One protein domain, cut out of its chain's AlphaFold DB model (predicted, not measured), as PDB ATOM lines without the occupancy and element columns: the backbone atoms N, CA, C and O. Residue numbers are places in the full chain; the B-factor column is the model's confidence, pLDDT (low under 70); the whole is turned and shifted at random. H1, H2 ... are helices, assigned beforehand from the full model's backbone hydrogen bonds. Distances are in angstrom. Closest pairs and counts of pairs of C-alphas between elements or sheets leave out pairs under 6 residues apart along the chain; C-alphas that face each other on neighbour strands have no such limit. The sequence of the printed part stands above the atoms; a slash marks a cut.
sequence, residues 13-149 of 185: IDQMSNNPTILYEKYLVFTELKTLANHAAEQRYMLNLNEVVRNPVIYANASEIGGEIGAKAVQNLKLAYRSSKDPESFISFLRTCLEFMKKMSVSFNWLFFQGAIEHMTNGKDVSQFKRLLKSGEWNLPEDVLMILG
ATOM      1  N   ILE A  13     -45.304 -10.406  31.535       90.50
ATOM      2  CA  ILE A  13     -44.064 -11.018  32.019       90.50
ATOM      3  C   ILE A  13     -44.060 -11.152  33.549       90.50
ATOM      4  O   ILE A  13     -43.569 -12.150  34.076       90.50
ATOM      5  N   ASP A  14     -44.668 -10.206  34.271       91.44
ATOM      6  CA  ASP A  14     -44.850 -10.309  35.719       91.44
ATOM      7  C   ASP A  14     -45.864 -11.375  36.110       91.44
ATOM      8  O   ASP A  14     -45.607 -12.146  37.031       91.44
ATOM      9  N   GLN A  15     -46.988 -11.466  35.400       93.56
ATOM     10  CA  GLN A  15     -47.968 -12.526  35.623       93.56
ATOM     11  C   GLN A  15     -47.345 -13.911  35.399       93.56
ATOM     12  O   GLN A  15     -47.518 -14.800  36.228       93.56
ATOM     13  N   MET A  16     -46.559 -14.095  34.330       93.94
ATOM     14  CA  MET A  16     -45.847 -15.351  34.061       93.94
ATOM     15  C   MET A  16     -44.777 -15.647  35.125       93.94
ATOM     16  O   MET A  16     -44.644 -16.786  35.587       93.94
ATOM     17  N   SER A  17     -44.016 -14.630  35.534       90.50
ATOM     18  CA  SER A  17     -42.976 -14.758  36.557       90.50
ATOM     19  C   SER A  17     -43.564 -15.166  37.907       90.50
ATOM     20  O   SER A  17     -43.136 -16.163  38.488       90.50
ATOM     21  N   ASN A  18     -44.589 -14.446  38.363       92.75
ATOM     22  CA  ASN A  18     -45.157 -14.573  39.705       92.75
ATOM     23  C   ASN A  18     -46.173 -15.713  39.836       92.75
ATOM     24  O   ASN A  18     -46.602 -16.026  40.943       92.75
ATOM     25  N   ASN A  19     -46.572 -16.340  38.726       94.62
ATOM     26  CA  ASN A  19     -47.460 -17.490  38.766       94.62
ATOM     27  C   ASN A  19     -46.814 -18.651  39.569       94.62
ATOM     28  O   ASN A  19     -45.636 -18.949  39.347       94.62
ATOM     29  N   PRO A  20     -47.554 -19.318  40.472       93.69
ATOM     30  CA  PRO A  20     -47.003 -20.327  41.381       93.69
ATOM     31  C   PRO A  20     -46.756 -21.708  40.743       93.69
ATOM     32  O   PRO A  20     -46.211 -22.586  41.409       93.69
ATOM     33  N   THR A  21     -47.105 -21.917  39.468       94.62
ATOM     34  CA  THR A  21     -46.752 -23.126  38.708       94.62
ATOM     35  C   THR A  21     -45.257 -23.416  38.817       94.62
ATOM     36  O   THR A  21     -44.413 -22.529  38.669       94.62
ATOM     37  N   ILE A  22     -44.910 -24.679  39.061       94.12
ATOM     38  CA  ILE A  22     -43.511 -25.070  39.233       94.12
ATOM     39  C   ILE A  22     -42.713 -24.866  37.940       94.12
ATOM     40  O   ILE A  22     -43.248 -24.941  36.833       94.12
ATOM     41  N   LEU A  23     -41.401 -24.659  38.072       93.19
ATOM     42  CA  LEU A  23     -40.519 -24.336  36.946       93.19
ATOM     43  C   LEU A  23     -40.628 -25.340  35.784       93.19
ATOM     44  O   LEU A  23     -40.704 -24.939  34.625       93.19
ATOM     45  N   TYR A  24     -40.682 -26.635  36.098       94.12
ATOM     46  CA  TYR A  24     -40.799 -27.693  35.093       94.12
ATOM     47  C   TYR A  24     -42.114 -27.620  34.297       94.12
ATOM     48  O   TYR A  24     -42.122 -27.786  33.082       94.12
ATOM     49  N   GLU A  25     -43.228 -27.315  34.958       96.25
ATOM     50  CA  GLU A  25     -44.525 -27.166  34.295       96.25
ATOM     51  C   GLU A  25     -44.574 -25.904  33.427       96.25
ATOM     52  O   GLU A  25     -45.088 -25.955  32.310       96.25
ATOM     53  N   LYS A  26     -43.966 -24.799  33.883       96.38
ATOM     54  CA  LYS A  26     -43.800 -23.591  33.057       96.38
ATOM     55  C   LYS A  26     -43.004 -23.893  31.783       96.38
ATOM     56  O   LYS A  26     -43.389 -23.461  30.697       96.38
ATOM     57  N   TYR A  27     -41.936 -24.680  31.913       95.88
ATOM     58  CA  TYR A  27     -41.101 -25.113  30.793       95.88
ATOM     59  C   TYR A  27     -41.892 -25.954  29.783       95.88
ATOM     60  O   TYR A  27     -41.795 -25.719  28.576       95.88
ATOM     61  N   LEU A  28     -42.707 -26.901  30.263       96.69
ATOM     62  CA  LEU A  28     -43.587 -27.698  29.406       96.69
ATOM     63  C   LEU A  28     -44.587 -26.812  28.663       96.69
ATOM     64  O   LEU A  28     -44.708 -26.926  27.449       96.69
ATOM     65  N   VAL A  29     -45.252 -25.885  29.359       97.31
ATOM     66  CA  VAL A  29     -46.202 -24.962  28.723       97.31
ATOM     67  C   VAL A  29     -45.531 -24.151  27.615       97.31
ATOM     68  O   VAL A  29     -46.044 -24.124  26.500       97.31
ATOM     69  N   PHE A  30     -44.366 -23.549  27.866       96.88
ATOM     70  CA  PHE A  30     -43.643 -22.815  26.823       96.88
ATOM     71  C   PHE A  30     -43.239 -23.703  25.646       96.88
ATOM     72  O   PHE A  30     -43.375 -23.292  24.493       96.88
ATOM     73  N   THR A  31     -42.785 -24.926  25.919       96.81
ATOM     74  CA  THR A  31     -42.382 -25.883  24.884       96.81
ATOM     75  C   THR A  31     -43.550 -26.248  23.979       96.81
ATOM     76  O   THR A  31     -43.435 -26.142  22.757       96.81
ATOM     77  N   GLU A  32     -44.695 -26.609  24.554       96.25
ATOM     78  CA  GLU A  32     -45.854 -27.021  23.764       96.25
ATOM     79  C   GLU A  32     -46.521 -25.843  23.047       96.25
ATOM     80  O   GLU A  32     -46.952 -25.982  21.903       96.25
ATOM     81  N   LEU A  33     -46.542 -24.651  23.653       95.12
ATOM     82  CA  LEU A  33     -47.029 -23.445  22.981       95.12
ATOM     83  C   LEU A  33     -46.127 -23.019  21.820       95.12
ATOM     84  O   LEU A  33     -46.653 -22.605  20.785       95.12
ATOM     85  N   LYS A  34     -44.800 -23.169  21.941       94.56
ATOM     86  CA  LYS A  34     -43.868 -22.971  20.821       94.56
ATOM     87  C   LYS A  34     -44.167 -23.943  19.682       94.56
ATOM     88  O   LYS A  34     -44.229 -23.520  18.530       94.56
ATOM     89  N   THR A  35     -44.366 -25.225  19.997       93.62
ATOM     90  CA  THR A  35     -44.717 -26.257  19.009       93.62
ATOM     91  C   THR A  35     -46.014 -25.899  18.287       93.62
ATOM     92  O   THR A  35     -46.048 -25.879  17.059       93.62
ATOM     93  N   LEU A  36     -47.064 -25.533  19.024       91.50
ATOM     94  CA  LEU A  36     -48.337 -25.123  18.428       91.50
ATOM     95  C   LEU A  36     -48.189 -23.864  17.567       91.50
ATOM     96  O   LEU A  36     -48.681 -23.844  16.443       91.50
ATOM     97  N   ALA A  37     -47.460 -22.850  18.041       89.56
ATOM     98  CA  ALA A  37     -47.204 -21.633  17.271       89.56
ATOM     99  C   ALA A  37     -46.419 -21.904  15.974       89.56
ATOM    100  O   ALA A  37     -46.600 -21.187  14.998       89.56
ATOM    101  N   ASN A  38     -45.568 -22.934  15.946       89.81
ATOM    102  CA  ASN A  38     -44.777 -23.290  14.768       89.81
ATOM    103  C   ASN A  38     -45.560 -24.092  13.717       89.81
ATOM    104  O   ASN A  38     -45.229 -24.040  12.537       89.81
ATOM    105  N   HIS A  39     -46.549 -24.881  14.146       87.56
ATOM    106  CA  HIS A  39     -47.181 -25.891  13.292       87.56
ATOM    107  C   HIS A  39     -48.659 -25.632  12.990       87.56
ATOM    108  O   HIS A  39     -49.159 -26.143  11.990       87.56
ATOM    109  N   ALA A  40     -49.374 -24.871  13.820       84.56
ATOM    110  CA  ALA A  40     -50.782 -24.587  13.579       84.56
ATOM    111  C   ALA A  40     -50.969 -23.694  12.344       84.56
ATOM    112  O   ALA A  40     -50.301 -22.672  12.190       84.56
ATOM    113  N   ALA A  41     -51.918 -24.067  11.482       73.88
ATOM    114  CA  ALA A  41     -52.248 -23.295  10.285       73.88
ATOM    115  C   ALA A  41     -52.965 -21.976  10.622       73.88
ATOM    116  O   ALA A  41     -52.818 -20.982   9.913       73.88
ATOM    117  N   GLU A  42     -53.728 -21.957  11.718       74.25
ATOM    118  CA  GLU A  42     -54.467 -20.793  12.199       74.25
ATOM    119  C   GLU A  42     -54.264 -20.622  13.706       74.25
ATOM    120  O   GLU A  42     -54.131 -21.598  14.433       74.25
ATOM    121  N   GLN A  43     -54.337 -19.393  14.223       75.06
ATOM    122  CA  GLN A  43     -54.251 -19.129  15.669       75.06
ATOM    123  C   GLN A  43     -55.551 -19.447  16.440       75.06
ATOM    124  O   GLN A  43     -55.618 -19.245  17.654       75.06
ATOM    125  N   ARG A  44     -56.603 -19.951  15.772       78.25
ATOM    126  CA  ARG A  44     -57.918 -20.211  16.392       78.25
ATOM    127  C   ARG A  44     -57.852 -21.179  17.571       78.25
ATOM    128  O   ARG A  44     -58.637 -21.036  18.506       78.25
ATOM    129  N   TYR A  45     -56.877 -22.088  17.582       76.00
ATOM    130  CA  TYR A  45     -56.646 -22.996  18.707       76.00
ATOM    131  C   TYR A  45     -56.431 -22.258  20.038       76.00
ATOM    132  O   TYR A  45     -56.790 -22.774  21.093       76.00
ATOM    133  N   MET A  46     -55.902 -21.027  20.017       83.75
ATOM    134  CA  MET A  46     -55.662 -20.236  21.230       83.75
ATOM    135  C   MET A  46     -56.958 -19.823  21.945       83.75
ATOM    136  O   MET A  46     -56.918 -19.423  23.113       83.75
ATOM    137  N   LEU A  47     -58.110 -19.860  21.264       81.00
ATOM    138  CA  LEU A  47     -59.385 -19.417  21.830       81.00
ATOM    139  C   LEU A  47     -59.880 -20.358  22.929       81.00
ATOM    140  O   LEU A  47     -60.320 -19.872  23.967       81.00
ATOM    141  N   ASN A  48     -59.747 -21.669  22.732       84.44
ATOM    142  CA  ASN A  48     -60.294 -22.685  23.630       84.44
ATOM    143  C   ASN A  48     -59.244 -23.663  24.183       84.44
ATOM    144  O   ASN A  48     -59.616 -24.602  24.884       84.44
ATOM    145  N   LEU A  49     -57.942 -23.460  23.932       89.69
ATOM    146  CA  LEU A  49     -56.908 -24.407  24.373       89.69
ATOM    147  C   LEU A  49     -56.965 -24.707  25.882       89.69
ATOM    148  O   LEU A  49     -56.831 -25.863  26.269       89.69
ATOM    149  N   ASN A  50     -57.233 -23.713  26.736       91.69
ATOM    150  CA  ASN A  50     -57.417 -23.939  28.178       91.69
ATOM    151  C   ASN A  50     -58.548 -24.934  28.485       91.69
ATOM    152  O   ASN A  50     -58.391 -25.814  29.330       91.69
ATOM    153  N   GLU A  51     -59.683 -24.807  27.799       90.38
ATOM    154  CA  GLU A  51     -60.833 -25.702  27.964       90.38
ATOM    155  C   GLU A  51     -60.511 -27.097  27.436       90.38
ATOM    156  O   GLU A  51     -60.802 -28.100  28.085       90.38
ATOM    157  N   VAL A  52     -59.837 -27.170  26.286       89.94
ATOM    158  CA  VAL A  52     -59.385 -28.425  25.682       89.94
ATOM    159  C   VAL A  52     -58.426 -29.167  26.609       89.94
ATOM    160  O   VAL A  52     -58.557 -30.381  26.753       89.94
ATOM    161  N   VAL A  53     -57.482 -28.472  27.248       92.31
ATOM    162  CA  VAL A  53     -56.517 -29.073  28.184       92.31
ATOM    163  C   VAL A  53     -57.214 -29.617  29.434       92.31
ATOM    164  O   VAL A  53     -56.861 -30.698  29.905       92.31
ATOM    165  N   ARG A  54     -58.251 -28.927  29.927       92.12
ATOM    166  CA  ARG A  54     -59.101 -29.409  31.031       92.12
ATOM    167  C   ARG A  54     -59.966 -30.602  30.628       92.12
ATOM    168  O   ARG A  54     -60.266 -31.462  31.456       92.12
ATOM    169  N   ASN A  55     -60.385 -30.653  29.368       87.94
ATOM    170  CA  ASN A  55     -61.300 -31.668  28.877       87.94
ATOM    171  C   ASN A  55     -60.580 -33.015  28.680       87.94
ATOM    172  O   ASN A  55     -59.538 -33.076  28.012       87.94
ATOM    173  N   PRO A  56     -61.128 -34.126  29.206       77.56
ATOM    174  CA  PRO A  56     -60.506 -35.426  29.044       77.56
ATOM    175  C   PRO A  56     -60.586 -36.029  27.638       77.56
ATOM    176  O   PRO A  56     -59.839 -36.966  27.361       77.56
ATOM    177  N   VAL A  57     -61.451 -35.503  26.771       80.94
ATOM    178  CA  VAL A  57     -61.686 -35.991  25.408       80.94
ATOM    179  C   VAL A  57     -60.511 -35.651  24.486       80.94
ATOM    180  O   VAL A  57     -59.843 -34.629  24.652       80.94
ATOM    181  N   ILE A  58     -60.244 -36.516  23.508       71.38
ATOM    182  CA  ILE A  58     -59.217 -36.304  22.480       71.38
ATOM    183  C   ILE A  58     -59.602 -35.093  21.621       71.38
ATOM    184  O   ILE A  58     -60.763 -34.923  21.256       71.38
ATOM    185  N   TYR A  59     -58.630 -34.242  21.296       69.88
ATOM    186  CA  TYR A  59     -58.874 -33.117  20.400       69.88
ATOM    187  C   TYR A  59     -59.100 -33.631  18.970       69.88
ATOM    188  O   TYR A  59     -58.197 -34.218  18.379       69.88
ATOM    189  N   ALA A  60     -60.310 -33.445  18.439       65.00
ATOM    190  CA  ALA A  60     -60.735 -34.073  17.186       65.00
ATOM    191  C   ALA A  60     -60.133 -33.421  15.926       65.00
ATOM    192  O   ALA A  60     -59.937 -34.100  14.920       65.00
ATOM    193  N   ASN A  61     -59.781 -32.134  15.981       72.56
ATOM    194  CA  ASN A  61     -59.373 -31.359  14.806       72.56
ATOM    195  C   ASN A  61     -57.850 -31.215  14.697       72.56
ATOM    196  O   ASN A  61     -57.317 -30.107  14.673       72.56
ATOM    197  N   ALA A  62     -57.121 -32.331  14.633       76.19
ATOM    198  CA  ALA A  62     -55.656 -32.314  14.571       76.19
ATOM    199  C   ALA A  62     -55.103 -31.413  13.444       76.19
ATOM    200  O   ALA A  62     -54.101 -30.731  13.642       76.19
ATOM    201  N   SER A  63     -55.770 -31.340  12.287       76.94
ATOM    202  CA  SER A  63     -55.378 -30.468  11.167       76.94
ATOM    203  C   SER A  63     -55.301 -28.980  11.536       76.94
ATOM    204  O   SER A  63     -54.403 -28.291  11.062       76.94
ATOM    205  N   GLU A  64     -56.179 -28.488  12.413       78.69
ATOM    206  CA  GLU A  64     -56.244 -27.069  12.806       78.69
ATOM    207  C   GLU A  64     -55.083 -26.656  13.724       78.69
ATOM    208  O   GLU A  64     -54.739 -25.480  13.814       78.69
ATOM    209  N   ILE A  65     -54.444 -27.630  14.376       84.06
ATOM    210  CA  ILE A  65     -53.342 -27.420  15.325       84.06
ATOM    211  C   ILE A  65     -51.982 -27.872  14.788       84.06
ATOM    212  O   ILE A  65     -51.017 -27.903  15.542       84.06
ATOM    213  N   GLY A  66     -51.874 -28.192  13.495       85.88
ATOM    214  CA  GLY A  66     -50.609 -28.626  12.888       85.88
ATOM    215  C   GLY A  66     -50.430 -30.141  12.814       85.88
ATOM    216  O   GLY A  66     -49.317 -30.657  12.922       85.88
ATOM    217  N   GLY A  67     -51.535 -30.867  12.655       88.62
ATOM    218  CA  GLY A  67     -51.568 -32.316  12.491       88.62
ATOM    219  C   GLY A  67     -51.185 -33.068  13.764       88.62
ATOM    220  O   GLY A  67     -51.489 -32.658  14.885       88.62
ATOM    221  N   GLU A  68     -50.506 -34.198  13.585       90.50
ATOM    222  CA  GLU A  68     -50.105 -35.089  14.678       90.50
ATOM    223  C   GLU A  68     -49.161 -34.416  15.681       90.50
ATOM    224  O   GLU A  68     -49.268 -34.659  16.883       90.50
ATOM    225  N   ILE A  69     -48.274 -33.534  15.203       92.00
ATOM    226  CA  ILE A  69     -47.334 -32.786  16.049       92.00
ATOM    227  C   ILE A  69     -48.110 -31.878  17.008       92.00
ATOM    228  O   ILE A  69     -47.894 -31.918  18.220       92.00
ATOM    229  N   GLY A  70     -49.069 -31.117  16.479       91.81
ATOM    230  CA  GLY A  70     -49.959 -30.283  17.281       91.81
ATOM    231  C   GLY A  70     -50.804 -31.077  18.264       91.81
ATOM    232  O   GLY A  70     -50.879 -30.742  19.446       91.81
ATOM    233  N   ALA A  71     -51.419 -32.165  17.795       90.69
ATOM    234  CA  ALA A  71     -52.232 -33.034  18.640       90.69
ATOM    235  C   ALA A  71     -51.420 -33.617  19.804       90.69
ATOM    236  O   ALA A  71     -51.905 -33.666  20.937       90.69
ATOM    237  N   LYS A  72     -50.159 -33.988  19.552       92.25
ATOM    238  CA  LYS A  72     -49.230 -34.434  20.588       92.25
ATOM    239  C   LYS A  72     -48.911 -33.322  21.585       92.25
ATOM    240  O   LYS A  72     -48.944 -33.587  22.783       92.25
ATOM    241  N   ALA A  73     -48.696 -32.090  21.126       94.44
ATOM    242  CA  ALA A  73     -48.460 -30.950  22.010       94.44
ATOM    243  C   ALA A  73     -49.654 -30.685  22.947       94.44
ATOM    244  O   ALA A  73     -49.496 -30.550  24.162       94.44
ATOM    245  N   VAL A  74     -50.880 -30.724  22.414       93.75
ATOM    246  CA  VAL A  74     -52.106 -30.625  23.227       93.75
ATOM    247  C   VAL A  74     -52.212 -31.790  24.215       93.75
ATOM    248  O   VAL A  74     -52.597 -31.593  25.369       93.75
ATOM    249  N   GLN A  75     -51.859 -33.006  23.796       93.06
ATOM    250  CA  GLN A  75     -51.868 -34.171  24.676       93.06
ATOM    251  C   GLN A  75     -50.836 -34.053  25.803       93.06
ATOM    252  O   GLN A  75     -51.145 -34.399  26.942       93.06
ATOM    253  N   ASN A  76     -49.648 -33.521  25.524       95.44
ATOM    254  CA  ASN A  76     -48.627 -33.265  26.534       95.44
ATOM    255  C   ASN A  76     -49.110 -32.227  27.556       95.44
ATOM    256  O   ASN A  76     -48.962 -32.450  28.756       95.44
ATOM    257  N   LEU A  77     -49.782 -31.156  27.112       96.12
ATOM    258  CA  LEU A  77     -50.419 -30.190  28.016       96.12
ATOM    259  C   LEU A  77     -51.496 -30.843  28.896       96.12
ATOM    260  O   LEU A  77     -51.530 -30.596  30.099       96.12
ATOM    261  N   LYS A  78     -52.349 -31.712  28.329       95.25
ATOM    262  CA  LYS A  78     -53.359 -32.474  29.095       95.25
ATOM    263  C   LYS A  78     -52.715 -33.372  30.152       95.25
ATOM    264  O   LYS A  78     -53.222 -33.465  31.268       95.25
ATOM    265  N   LEU A  79     -51.623 -34.054  29.805       94.56
ATOM    266  CA  LEU A  79     -50.887 -34.913  30.734       94.56
ATOM    267  C   LEU A  79     -50.245 -34.087  31.854       94.56
ATOM    268  O   LEU A  79     -50.435 -34.418  33.020       94.56
ATOM    269  N   ALA A  80     -49.572 -32.986  31.513       95.50
ATOM    270  CA  ALA A  80     -48.969 -32.079  32.485       95.50
ATOM    271  C   ALA A  80     -50.015 -31.511  33.458       95.50
ATOM    272  O   ALA A  80     -49.820 -31.581  34.667       95.50
ATOM    273  N   TYR A  81     -51.162 -31.056  32.945       96.38
ATOM    274  CA  TYR A  81     -52.282 -30.586  33.760       96.38
ATOM    275  C   TYR A  81     -52.783 -31.655  34.744       96.38
ATOM    276  O   TYR A  81     -52.930 -31.383  35.932       96.38
ATOM    277  N   ARG A  82     -53.015 -32.889  34.275       94.62
ATOM    278  CA  ARG A  82     -53.520 -33.994  35.115       94.62
ATOM    279  C   ARG A  82     -52.526 -34.465  36.170       94.62
ATOM    280  O   ARG A  82     -52.943 -34.971  37.207       94.62
ATOM    281  N   SER A  83     -51.234 -34.374  35.875       94.44
ATOM    282  CA  SER A  83     -50.164 -34.789  36.783       94.44
ATOM    283  C   SER A  83     -49.700 -33.671  37.719       94.44
ATOM    284  O   SER A  83     -48.918 -33.945  38.630       94.44
ATOM    285  N   SER A  84     -50.163 -32.434  37.512       95.69
ATOM    286  CA  SER A  84     -49.791 -31.294  38.344       95.69
ATOM    287  C   SER A  84     -50.332 -31.433  39.763       95.69
ATOM    288  O   SER A  84     -51.467 -31.859  39.989       95.69
ATOM    289  N   LYS A  85     -49.517 -31.022  40.737       95.75
ATOM    290  CA  LYS A  85     -49.950 -30.883  42.136       95.75
ATOM    291  C   LYS A  85     -50.833 -29.650  42.350       95.75
ATOM    292  O   LYS A  85     -51.537 -29.598  43.351       95.75
ATOM    293  N   ASP A  86     -50.790 -28.692  41.424       96.50
ATOM    294  CA  ASP A  86     -51.628 -27.494  41.422       96.50
ATOM    295  C   ASP A  86     -52.155 -27.201  39.998       96.50
ATOM    296  O   ASP A  86     -51.650 -26.321  39.286       96.50
ATOM    297  N   PRO A  87     -53.181 -27.954  39.555       95.69
ATOM    298  CA  PRO A  87     -53.709 -27.849  38.196       95.69
ATOM    299  C   PRO A  87     -54.327 -26.480  37.872       95.69
ATOM    300  O   PRO A  87     -54.321 -26.055  36.713       95.69
ATOM    301  N   GLU A  88     -54.856 -25.762  38.866       96.19
ATOM    302  CA  GLU A  88     -55.448 -24.439  38.640       96.19
ATOM    303  C   GLU A  88     -54.374 -23.393  38.363       96.19
ATOM    304  O   GLU A  88     -54.521 -22.595  37.433       96.19
ATOM    305  N   SER A  89     -53.256 -23.440  39.088       96.44
ATOM    306  CA  SER A  89     -52.107 -22.590  38.786       96.44
ATOM    307  C   SER A  89     -51.538 -22.885  37.403       96.44
ATOM    308  O   SER A  89     -51.308 -21.941  36.641       96.44
ATOM    309  N   PHE A  90     -51.419 -24.172  37.037       97.38
ATOM    310  CA  PHE A  90     -51.012 -24.603  35.694       97.38
ATOM    311  C   PHE A  90     -51.892 -23.980  34.604       97.38
ATOM    312  O   PHE A  90     -51.381 -23.370  33.661       97.38
ATOM    313  N   ILE A  91     -53.221 -24.076  34.730       96.56
ATOM    314  CA  ILE A  91     -54.124 -23.467  33.745       96.56
ATOM    315  C   ILE A  91     -54.043 -21.944  33.781       96.56
ATOM    316  O   ILE A  91     -54.094 -21.308  32.731       96.56
ATOM    317  N   SER A  92     -53.914 -21.339  34.960       96.31
ATOM    318  CA  SER A  92     -53.749 -19.891  35.069       96.31
ATOM    319  C   SER A  92     -52.503 -19.427  34.306       96.31
ATOM    320  O   SER A  92     -52.578 -18.460  33.550       96.31
ATOM    321  N   PHE A  93     -51.395 -20.170  34.404       97.06
ATOM    322  CA  PHE A  93     -50.171 -19.901  33.654       97.06
ATOM    323  C   PHE A  93     -50.377 -20.056  32.143       97.06
ATOM    324  O   PHE A  93     -50.031 -19.157  31.373       97.06
ATOM    325  N   LEU A  94     -50.992 -21.165  31.715       97.19
ATOM    326  CA  LEU A  94     -51.332 -21.408  30.312       97.19
ATOM    327  C   LEU A  94     -52.212 -20.282  29.748       97.19
ATOM    328  O   LEU A  94     -51.947 -19.776  28.659       97.19
ATOM    329  N   ARG A  95     -53.214 -19.825  30.506       95.69
ATOM    330  CA  ARG A  95     -54.083 -18.703  30.135       95.69
ATOM    331  C   ARG A  95     -53.305 -17.409  29.943       95.69
ATOM    332  O   ARG A  95     -53.491 -16.782  28.906       95.69
ATOM    333  N   THR A  96     -52.431 -17.038  30.879       95.19
ATOM    334  CA  THR A  96     -51.587 -15.842  30.737       95.19
ATOM    335  C   THR A  96     -50.746 -15.911  29.457       95.19
ATOM    336  O   THR A  96     -50.662 -14.931  28.720       95.19
ATOM    337  N   CYS A  97     -50.180 -17.081  29.139       94.81
ATOM    338  CA  CYS A  97     -49.429 -17.279  27.898       94.81
ATOM    339  C   CYS A  97     -50.308 -17.121  26.650       94.81
ATOM    340  O   CYS A  97     -49.907 -16.462  25.697       94.81
ATOM    341  N   LEU A  98     -51.519 -17.678  26.657       93.94
ATOM    342  CA  LEU A  98     -52.455 -17.568  25.536       93.94
ATOM    343  C   LEU A  98     -52.971 -16.139  25.330       93.94
ATOM    344  O   LEU A  98     -53.138 -15.709  24.192       93.94
ATOM    345  N   GLU A  99     -53.229 -15.394  26.404       92.50
ATOM    346  CA  GLU A  99     -53.623 -13.981  26.324       92.50
ATOM    347  C   GLU A  99     -52.515 -13.111  25.736       92.50
ATOM    348  O   GLU A  99     -52.797 -12.241  24.911       92.50
ATOM    349  N   PHE A 100     -51.264 -13.389  26.103       91.00
ATOM    350  CA  PHE A 100     -50.100 -12.786  25.466       91.00
ATOM    351  C   PHE A 100     -50.037 -13.135  23.972       91.00
ATOM    352  O   PHE A 100     -49.969 -12.237  23.133       91.00
ATOM    353  N   MET A 101     -50.158 -14.421  23.624       90.44
ATOM    354  CA  MET A 101     -50.060 -14.879  22.235       90.44
ATOM    355  C   MET A 101     -51.107 -14.255  21.309       90.44
ATOM    356  O   MET A 101     -50.796 -13.965  20.156       90.44
ATOM    357  N   LYS A 102     -52.325 -14.014  21.814       89.62
ATOM    358  CA  LYS A 102     -53.429 -13.372  21.074       89.62
ATOM    359  C   LYS A 102     -53.148 -11.919  20.696       89.62
ATOM    360  O   LYS A 102     -53.784 -11.402  19.784       89.62
ATOM    361  N   LYS A 103     -52.241 -11.251  21.408       88.38
ATOM    362  CA  LYS A 103     -51.861  -9.860  21.137       88.38
ATOM    363  C   LYS A 103     -50.683  -9.748  20.170       88.38
ATOM    364  O   LYS A 103     -50.298  -8.636  19.834       88.38
ATOM    365  N   MET A 104     -50.117 -10.870  19.721       81.50
ATOM    366  CA  MET A 104     -48.881 -10.900  18.944       81.50
ATOM    367  C   MET A 104     -48.989 -11.701  17.646       81.50
ATOM    368  O   MET A 104     -49.790 -12.629  17.505       81.50
ATOM    369  N   SER A 105     -48.100 -11.386  16.701       79.00
ATOM    370  CA  SER A 105     -47.913 -12.209  15.508       79.00
ATOM    371  C   SER A 105     -47.348 -13.591  15.868       79.00
ATOM    372  O   SER A 105     -46.623 -13.764  16.853       79.00
ATOM    373  N   VAL A 106     -47.653 -14.593  15.036       72.88
ATOM    374  CA  VAL A 106     -47.163 -15.974  15.209       72.88
ATOM    375  C   VAL A 106     -45.633 -16.025  15.316       72.88
ATOM    376  O   VAL A 106     -45.104 -16.689  16.207       72.88
ATOM    377  N   SER A 107     -44.920 -15.295  14.455       78.31
ATOM    378  CA  SER A 107     -43.451 -15.299  14.415       78.31
ATOM    379  C   SER A 107     -42.826 -14.809  15.724       78.31
ATOM    380  O   SER A 107     -41.842 -15.383  16.188       78.31
ATOM    381  N   PHE A 108     -43.418 -13.795  16.363       82.00
ATOM    382  CA  PHE A 108     -42.915 -13.286  17.640       82.00
ATOM    383  C   PHE A 108     -43.287 -14.180  18.824       82.00
ATOM    384  O   PHE A 108     -42.492 -14.293  19.757       82.00
ATOM    385  N   ASN A 109     -44.426 -14.882  18.769       84.62
ATOM    386  CA  ASN A 109     -44.761 -15.908  19.761       84.62
ATOM    387  C   ASN A 109     -43.691 -17.001  19.796       84.62
ATOM    388  O   ASN A 109     -43.189 -17.345  20.864       84.62
ATOM    389  N   TRP A 110     -43.306 -17.507  18.622       87.50
ATOM    390  CA  TRP A 110     -42.266 -18.523  18.517       87.50
ATOM    391  C   TRP A 110     -40.927 -18.041  19.091       87.50
ATOM    392  O   TRP A 110     -40.338 -18.736  19.919       87.50
ATOM    393  N   LEU A 111     -40.481 -16.837  18.710       86.25
ATOM    394  CA  LEU A 111     -39.199 -16.278  19.154       86.25
ATOM    395  C   LEU A 111     -39.157 -16.058  20.673       86.25
ATOM    396  O   LEU A 111     -38.159 -16.383  21.318       86.25
ATOM    397  N   PHE A 112     -40.250 -15.554  21.252       89.50
ATOM    398  CA  PHE A 112     -40.382 -15.389  22.697       89.50
ATOM    399  C   PHE A 112     -40.245 -16.726  23.434       89.50
ATOM    400  O   PHE A 112     -39.424 -16.844  24.345       89.50
ATOM    401  N   PHE A 113     -41.013 -17.747  23.032       92.75
ATOM    402  CA  PHE A 113     -40.961 -19.043  23.709       92.75
ATOM    403  C   PHE A 113     -39.623 -19.748  23.498       92.75
ATOM    404  O   PHE A 113     -39.132 -20.373  24.433       92.75
ATOM    405  N   GLN A 114     -39.006 -19.633  22.319       90.94
ATOM    406  CA  GLN A 114     -37.670 -20.175  22.073       90.94
ATOM    407  C   GLN A 114     -36.648 -19.603  23.066       90.94
ATOM    408  O   GLN A 114     -35.978 -20.379  23.745       90.94
ATOM    409  N   GLY A 115     -36.590 -18.275  23.219       88.75
ATOM    410  CA  GLY A 115     -35.685 -17.631  24.176       88.75
ATOM    411  C   GLY A 115     -35.985 -18.017  25.628       88.75
ATOM    412  O   GLY A 115     -35.080 -18.377  26.382       88.75
ATOM    413  N   ALA A 116     -37.263 -18.031  26.019       90.50
ATOM    414  CA  ALA A 116     -37.666 -18.440  27.364       90.50
ATOM    415  C   ALA A 116     -37.217 -19.879  27.688       90.50
ATOM    416  O   ALA A 116     -36.665 -20.130  28.759       90.50
ATOM    417  N   ILE A 117     -37.400 -20.813  26.750       92.56
ATOM    418  CA  ILE A 117     -36.979 -22.215  26.874       92.56
ATOM    419  C   ILE A 117     -35.459 -22.318  27.007       92.56
ATOM    420  O   ILE A 117     -34.989 -22.985  27.925       92.56
ATOM    421  N   GLU A 118     -34.691 -21.650  26.142       90.38
ATOM    422  CA  GLU A 118     -33.221 -21.657  26.200       90.38
ATOM    423  C   GLU A 118     -32.709 -21.164  27.556       90.38
ATOM    424  O   GLU A 118     -31.809 -21.760  28.152       90.38
ATOM    425  N   HIS A 119     -33.315 -20.111  28.105       87.81
ATOM    426  CA  HIS A 119     -32.963 -19.634  29.437       87.81
ATOM    427  C   HIS A 119     -33.320 -20.634  30.536       87.81
ATOM    428  O   HIS A 119     -32.498 -20.869  31.426       87.81
ATOM    429  N   MET A 120     -34.489 -21.266  30.456       89.56
ATOM    430  CA  MET A 120     -34.908 -22.272  31.432       89.56
ATOM    431  C   MET A 120     -34.057 -23.541  31.390       89.56
ATOM    432  O   MET A 120     -33.720 -24.088  32.439       89.56
ATOM    433  N   THR A 121     -33.627 -23.975  30.204       88.38
ATOM    434  CA  THR A 121     -32.683 -25.090  30.044       88.38
ATOM    435  C   THR A 121     -31.321 -24.780  30.671       88.38
ATOM    436  O   THR A 121     -30.673 -25.679  31.197       88.38
ATOM    437  N   ASN A 122     -30.925 -23.506  30.720       87.25
ATOM    438  CA  ASN A 122     -29.721 -23.045  31.419       87.25
ATOM    439  C   ASN A 122     -29.921 -22.848  32.938       87.25
ATOM    440  O   ASN A 122     -29.128 -22.165  33.586       87.25
ATOM    441  N   GLY A 123     -30.989 -23.413  33.512       83.75
ATOM    442  CA  GLY A 123     -31.284 -23.371  34.946       83.75
ATOM    443  C   GLY A 123     -31.850 -22.039  35.439       83.75
ATOM    444  O   GLY A 123     -31.936 -21.839  36.650       83.75
ATOM    445  N   LYS A 124     -32.219 -21.127  34.530       86.31
ATOM    446  CA  LYS A 124     -32.801 -19.833  34.894       86.31
ATOM    447  C   LYS A 124     -34.326 -19.911  34.994       86.31
ATOM    448  O   LYS A 124     -34.961 -20.714  34.324       86.31
ATOM    449  N   ASP A 125     -34.938 -19.050  35.797       86.56
ATOM    450  CA  ASP A 125     -36.400 -18.917  35.848       86.56
ATOM    451  C   ASP A 125     -36.934 -17.752  34.984       86.56
ATOM    452  O   ASP A 125     -36.184 -16.977  34.379       86.56
ATOM    453  N   VAL A 126     -38.263 -17.613  34.929       84.06
ATOM    454  CA  VAL A 126     -38.950 -16.563  34.153       84.06
ATOM    455  C   VAL A 126     -38.615 -15.149  34.657       84.06
ATOM    456  O   VAL A 126     -38.541 -14.213  33.861       84.06
ATOM    457  N   SER A 127     -38.348 -14.974  35.954       84.06
ATOM    458  CA  SER A 127     -37.948 -13.679  36.523       84.06
ATOM    459  C   SER A 127     -36.569 -13.246  36.019       84.06
ATOM    460  O   SER A 127     -36.312 -12.063  35.795       84.06
ATOM    461  N   GLN A 128     -35.670 -14.208  35.805       85.62
ATOM    462  CA  GLN A 128     -34.350 -13.951  35.239       85.62
ATOM    463  C   GLN A 128     -34.447 -13.655  33.745       85.62
ATOM    464  O   GLN A 128     -33.756 -12.756  33.269       85.62
ATOM    465  N   PHE A 129     -35.347 -14.334  33.028       85.31
ATOM    466  CA  PHE A 129     -35.649 -14.004  31.637       85.31
ATOM    467  C   PHE A 129     -36.196 -12.577  31.492       85.31
ATOM    468  O   PHE A 129     -35.723 -11.823  30.648       85.31
ATOM    469  N   LYS A 130     -37.082 -12.133  32.396       85.62
ATOM    470  CA  LYS A 130     -37.535 -10.732  32.455       85.62
ATOM    471  C   LYS A 130     -36.367  -9.743  32.537       85.62
ATOM    472  O   LYS A 130     -36.401  -8.705  31.882       85.62
ATOM    473  N   ARG A 131     -35.340 -10.035  33.343       84.94
ATOM    474  CA  ARG A 131     -34.163  -9.154  33.467       84.94
ATOM    475  C   ARG A 131     -33.379  -9.049  32.160       84.94
ATOM    476  O   ARG A 131     -32.926  -7.960  31.844       84.94
ATOM    477  N   LEU A 132     -33.284 -10.140  31.403       86.19
ATOM    478  CA  LEU A 132     -32.615 -10.176  30.098       86.19
ATOM    479  C   LEU A 132     -33.374  -9.377  29.035       86.19
ATOM    480  O   LEU A 132     -32.771  -8.637  28.265       86.19
ATOM    481  N   LEU A 133     -34.707  -9.464  29.043       85.69
ATOM    482  CA  LEU A 133     -35.551  -8.626  28.190       85.69
ATOM    483  C   LEU A 133     -35.355  -7.134  28.500       85.69
ATOM    484  O   LEU A 133     -35.309  -6.316  27.590       85.69
ATOM    485  N   LYS A 134     -35.193  -6.781  29.784       82.88
ATOM    486  CA  LYS A 134     -34.937  -5.398  30.218       82.88
ATOM    487  C   LYS A 134     -33.525  -4.903  29.914       82.88
ATOM    488  O   LYS A 134     -33.362  -3.707  29.701       82.88
ATOM    489  N   SER A 135     -32.514  -5.774  29.926       83.94
ATOM    490  CA  SER A 135     -31.135  -5.378  29.615       83.94
ATOM    491  C   SER A 135     -30.881  -5.206  28.117       83.94
ATOM    492  O   SER A 135     -29.836  -4.680  27.744       83.94
ATOM    493  N   GLY A 136     -31.818  -5.628  27.260       78.44
ATOM    494  CA  GLY A 136     -31.648  -5.601  25.806       78.44
ATOM    495  C   GLY A 136     -30.690  -6.677  25.288       78.44
ATOM    496  O   GLY A 136     -30.359  -6.683  24.109       78.44
ATOM    497  N   GLU A 137     -30.258  -7.611  26.142       80.56
ATOM    498  CA  GLU A 137     -29.433  -8.757  25.730       80.56
ATOM    499  C   GLU A 137     -30.195  -9.718  24.809       80.56
ATOM    500  O   GLU A 137     -29.584 -10.492  24.072       80.56
ATOM    501  N   TRP A 138     -31.528  -9.665  24.837       79.25
ATOM    502  CA  TRP A 138     -32.393 -10.434  23.956       79.25
ATOM    503  C   TRP A 138     -33.210  -9.511  23.048       79.25
ATOM    504  O   TRP A 138     -34.076  -8.765  23.508       79.25
ATOM    505  N   ASN A 139     -32.949  -9.595  21.743       75.25
ATOM    506  CA  ASN A 139     -33.558  -8.734  20.733       75.25
ATOM    507  C   ASN A 139     -34.972  -9.215  20.366       75.25
ATOM    508  O   ASN A 139     -35.158  -9.962  19.404       75.25
ATOM    509  N   LEU A 140     -35.976  -8.764  21.118       81.75
ATOM    510  CA  LEU A 140     -37.367  -8.736  20.656       81.75
ATOM    511  C   LEU A 140     -37.707  -7.329  20.138       81.75
ATOM    512  O   LEU A 140     -37.159  -6.356  20.655       81.75
ATOM    513  N   PRO A 141     -38.610  -7.202  19.150       84.00
ATOM    514  CA  PRO A 141     -39.126  -5.899  18.741       84.00
ATOM    515  C   PRO A 141     -39.715  -5.122  19.922       84.00
ATOM    516  O   PRO A 141     -40.279  -5.713  20.847       84.00
ATOM    517  N   GLU A 142     -39.633  -3.797  19.871       83.19
ATOM    518  CA  GLU A 142     -40.116  -2.915  20.935       83.19
ATOM    519  C   GLU A 142     -41.606  -3.127  21.233       83.19
ATOM    520  O   GLU A 142     -42.002  -3.239  22.388       83.19
ATOM    521  N   ASP A 143     -42.419  -3.304  20.199       82.25
ATOM    522  CA  ASP A 143     -43.851  -3.580  20.293       82.25
ATOM    523  C   ASP A 143     -44.139  -4.896  21.042       82.25
ATOM    524  O   ASP A 143     -45.084  -4.971  21.830       82.25
ATOM    525  N   VAL A 144     -43.280  -5.912  20.896       84.88
ATOM    526  CA  VAL A 144     -43.364  -7.163  21.670       84.88
ATOM    527  C   VAL A 144     -43.036  -6.913  23.141       84.88
ATOM    528  O   VAL A 144     -43.740  -7.396  24.030       84.88
ATOM    529  N   LEU A 145     -41.982  -6.142  23.409       86.69
ATOM    530  CA  LEU A 145     -41.566  -5.775  24.763       86.69
ATOM    531  C   LEU A 145     -42.624  -4.904  25.463       86.69
ATOM    532  O   LEU A 145     -42.882  -5.099  26.653       86.69
ATOM    533  N   MET A 146     -43.289  -4.011  24.728       85.69
ATOM    534  CA  MET A 146     -44.400  -3.196  25.216       85.69
ATOM    535  C   MET A 146     -45.617  -4.063  25.551       85.69
ATOM    536  O   MET A 146     -46.175  -3.934  26.637       85.69
ATOM    537  N   ILE A 147     -45.989  -5.011  24.679       87.25
ATOM    538  CA  ILE A 147     -47.079  -5.959  24.960       87.25
ATOM    539  C   ILE A 147     -46.759  -6.795  26.197       87.25
ATOM    540  O   ILE A 147     -47.620  -6.939  27.059       87.25
ATOM    541  N   LEU A 148     -45.533  -7.311  26.323       86.56
ATOM    542  CA  LEU A 148     -45.081  -8.050  27.508       86.56
ATOM    543  C   LEU A 148     -45.122  -7.210  28.795       86.56
ATOM    544  O   LEU A 148     -45.110  -7.793  29.883       86.56
ATOM    545  N   GLY A 149     -45.169  -5.879  28.672       85.94
ATOM    546  CA  GLY A 149     -45.018  -4.903  29.749       85.94
ATOM    547  C   GLY A 149     -43.616  -4.928  30.359       85.94
ATOM    548  O   GLY A 149     -43.445  -4.847  31.575       85.94
TER     549      GLY A 149
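Overview. This is residues 13 to 149 of the 185 residues of an uncharacterized protein of Caenorhabditis remanei (UniProt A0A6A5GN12). Three long helices, H6, H2 and H8, lie side by side in a row with H2 in the middle, and a second row, H4, H7 and H1, covers one side of it. H9 bridges H8 and H1 at one end, with H10 near it; short H5 packs on the first residues of H6 at the other end, and H3 packs on the last residues of H7. The printed part has 137 residues with ten named helices, H1 to H10 in chain order, and no named strand: all helix. It is compact, with a radius of gyration of the C-alphas of 14.2 A and spans of 43 by 33 by 22 A.

Arrangement. Start at H2, residues 23 to 39. H6, residues 67 to 83, touches it at a shallow tilt of 18 degrees, opposite ways; the closest C-alphas, of Glu 32 and Ala 73, are 5.0 A apart. H8, residues 106 to 121, touches H2 at 31 degrees, closest at Lys 34 and Trp 110, 5.3 A between C-alphas. The hub is H7, residues 87 to 102, touching five helices; its residues 90 to 94 alone touch H2, with C-alphas Val 29 and Leu 94 closest at 6.4 A. H2, H6 and H7 form an up and down bundle, each running against the one before, though H6 and H7 touch only at the corner, and only just, with 3 pairs of C-alphas within 8 A. H1, residues 13 to 18, touches residues 93 to 97 of H7, closest at C-alphas Met 16 and Phe 93, 6.3 A. H9, residues 126 to 135, touches H1, with C-alphas Ser 17 and Val 126 closest at 5.0 A. H10, residues 142 to 148, is close to H1 but not clearly touching. H4, residues 49 to 54, touches H6, with C-alphas Val 53 and Lys 78 closest at 4.7 A. H3, residues 43 to 47, touches H7. H5, residues 62 to 65, touches H6 only at the corner. H6 and H8 are apart. Every O i to N i+4 pair is within hydrogen-bond range in H1, H2, H4 and H6 to H10; H3 has 0 of 1, but 2 of 2 O i to N i+3 pairs, and H5 is too short for an i+4 pair.

Along the chain. Find C-alpha 23 at (-40.519, -24.336, 36.946); from there H2 runs 24.6 A to C-alpha 39 at (-47.181, -25.891, 13.292). H6 measures 24.5 A, H8 22.6 A, H7 22.4 A and H9 14.4 A. H10 ends at C-alpha 148, (-45.081, -8.050, 27.508).

Size, cuts and confidence. The C-alphas of Val 57 and Ser 135, the two farthest apart, are 43.5 A apart. The printed part has no cut and no long link. Mean pLDDT of the printed part is 88.4; residues 59 to 60 are under 70.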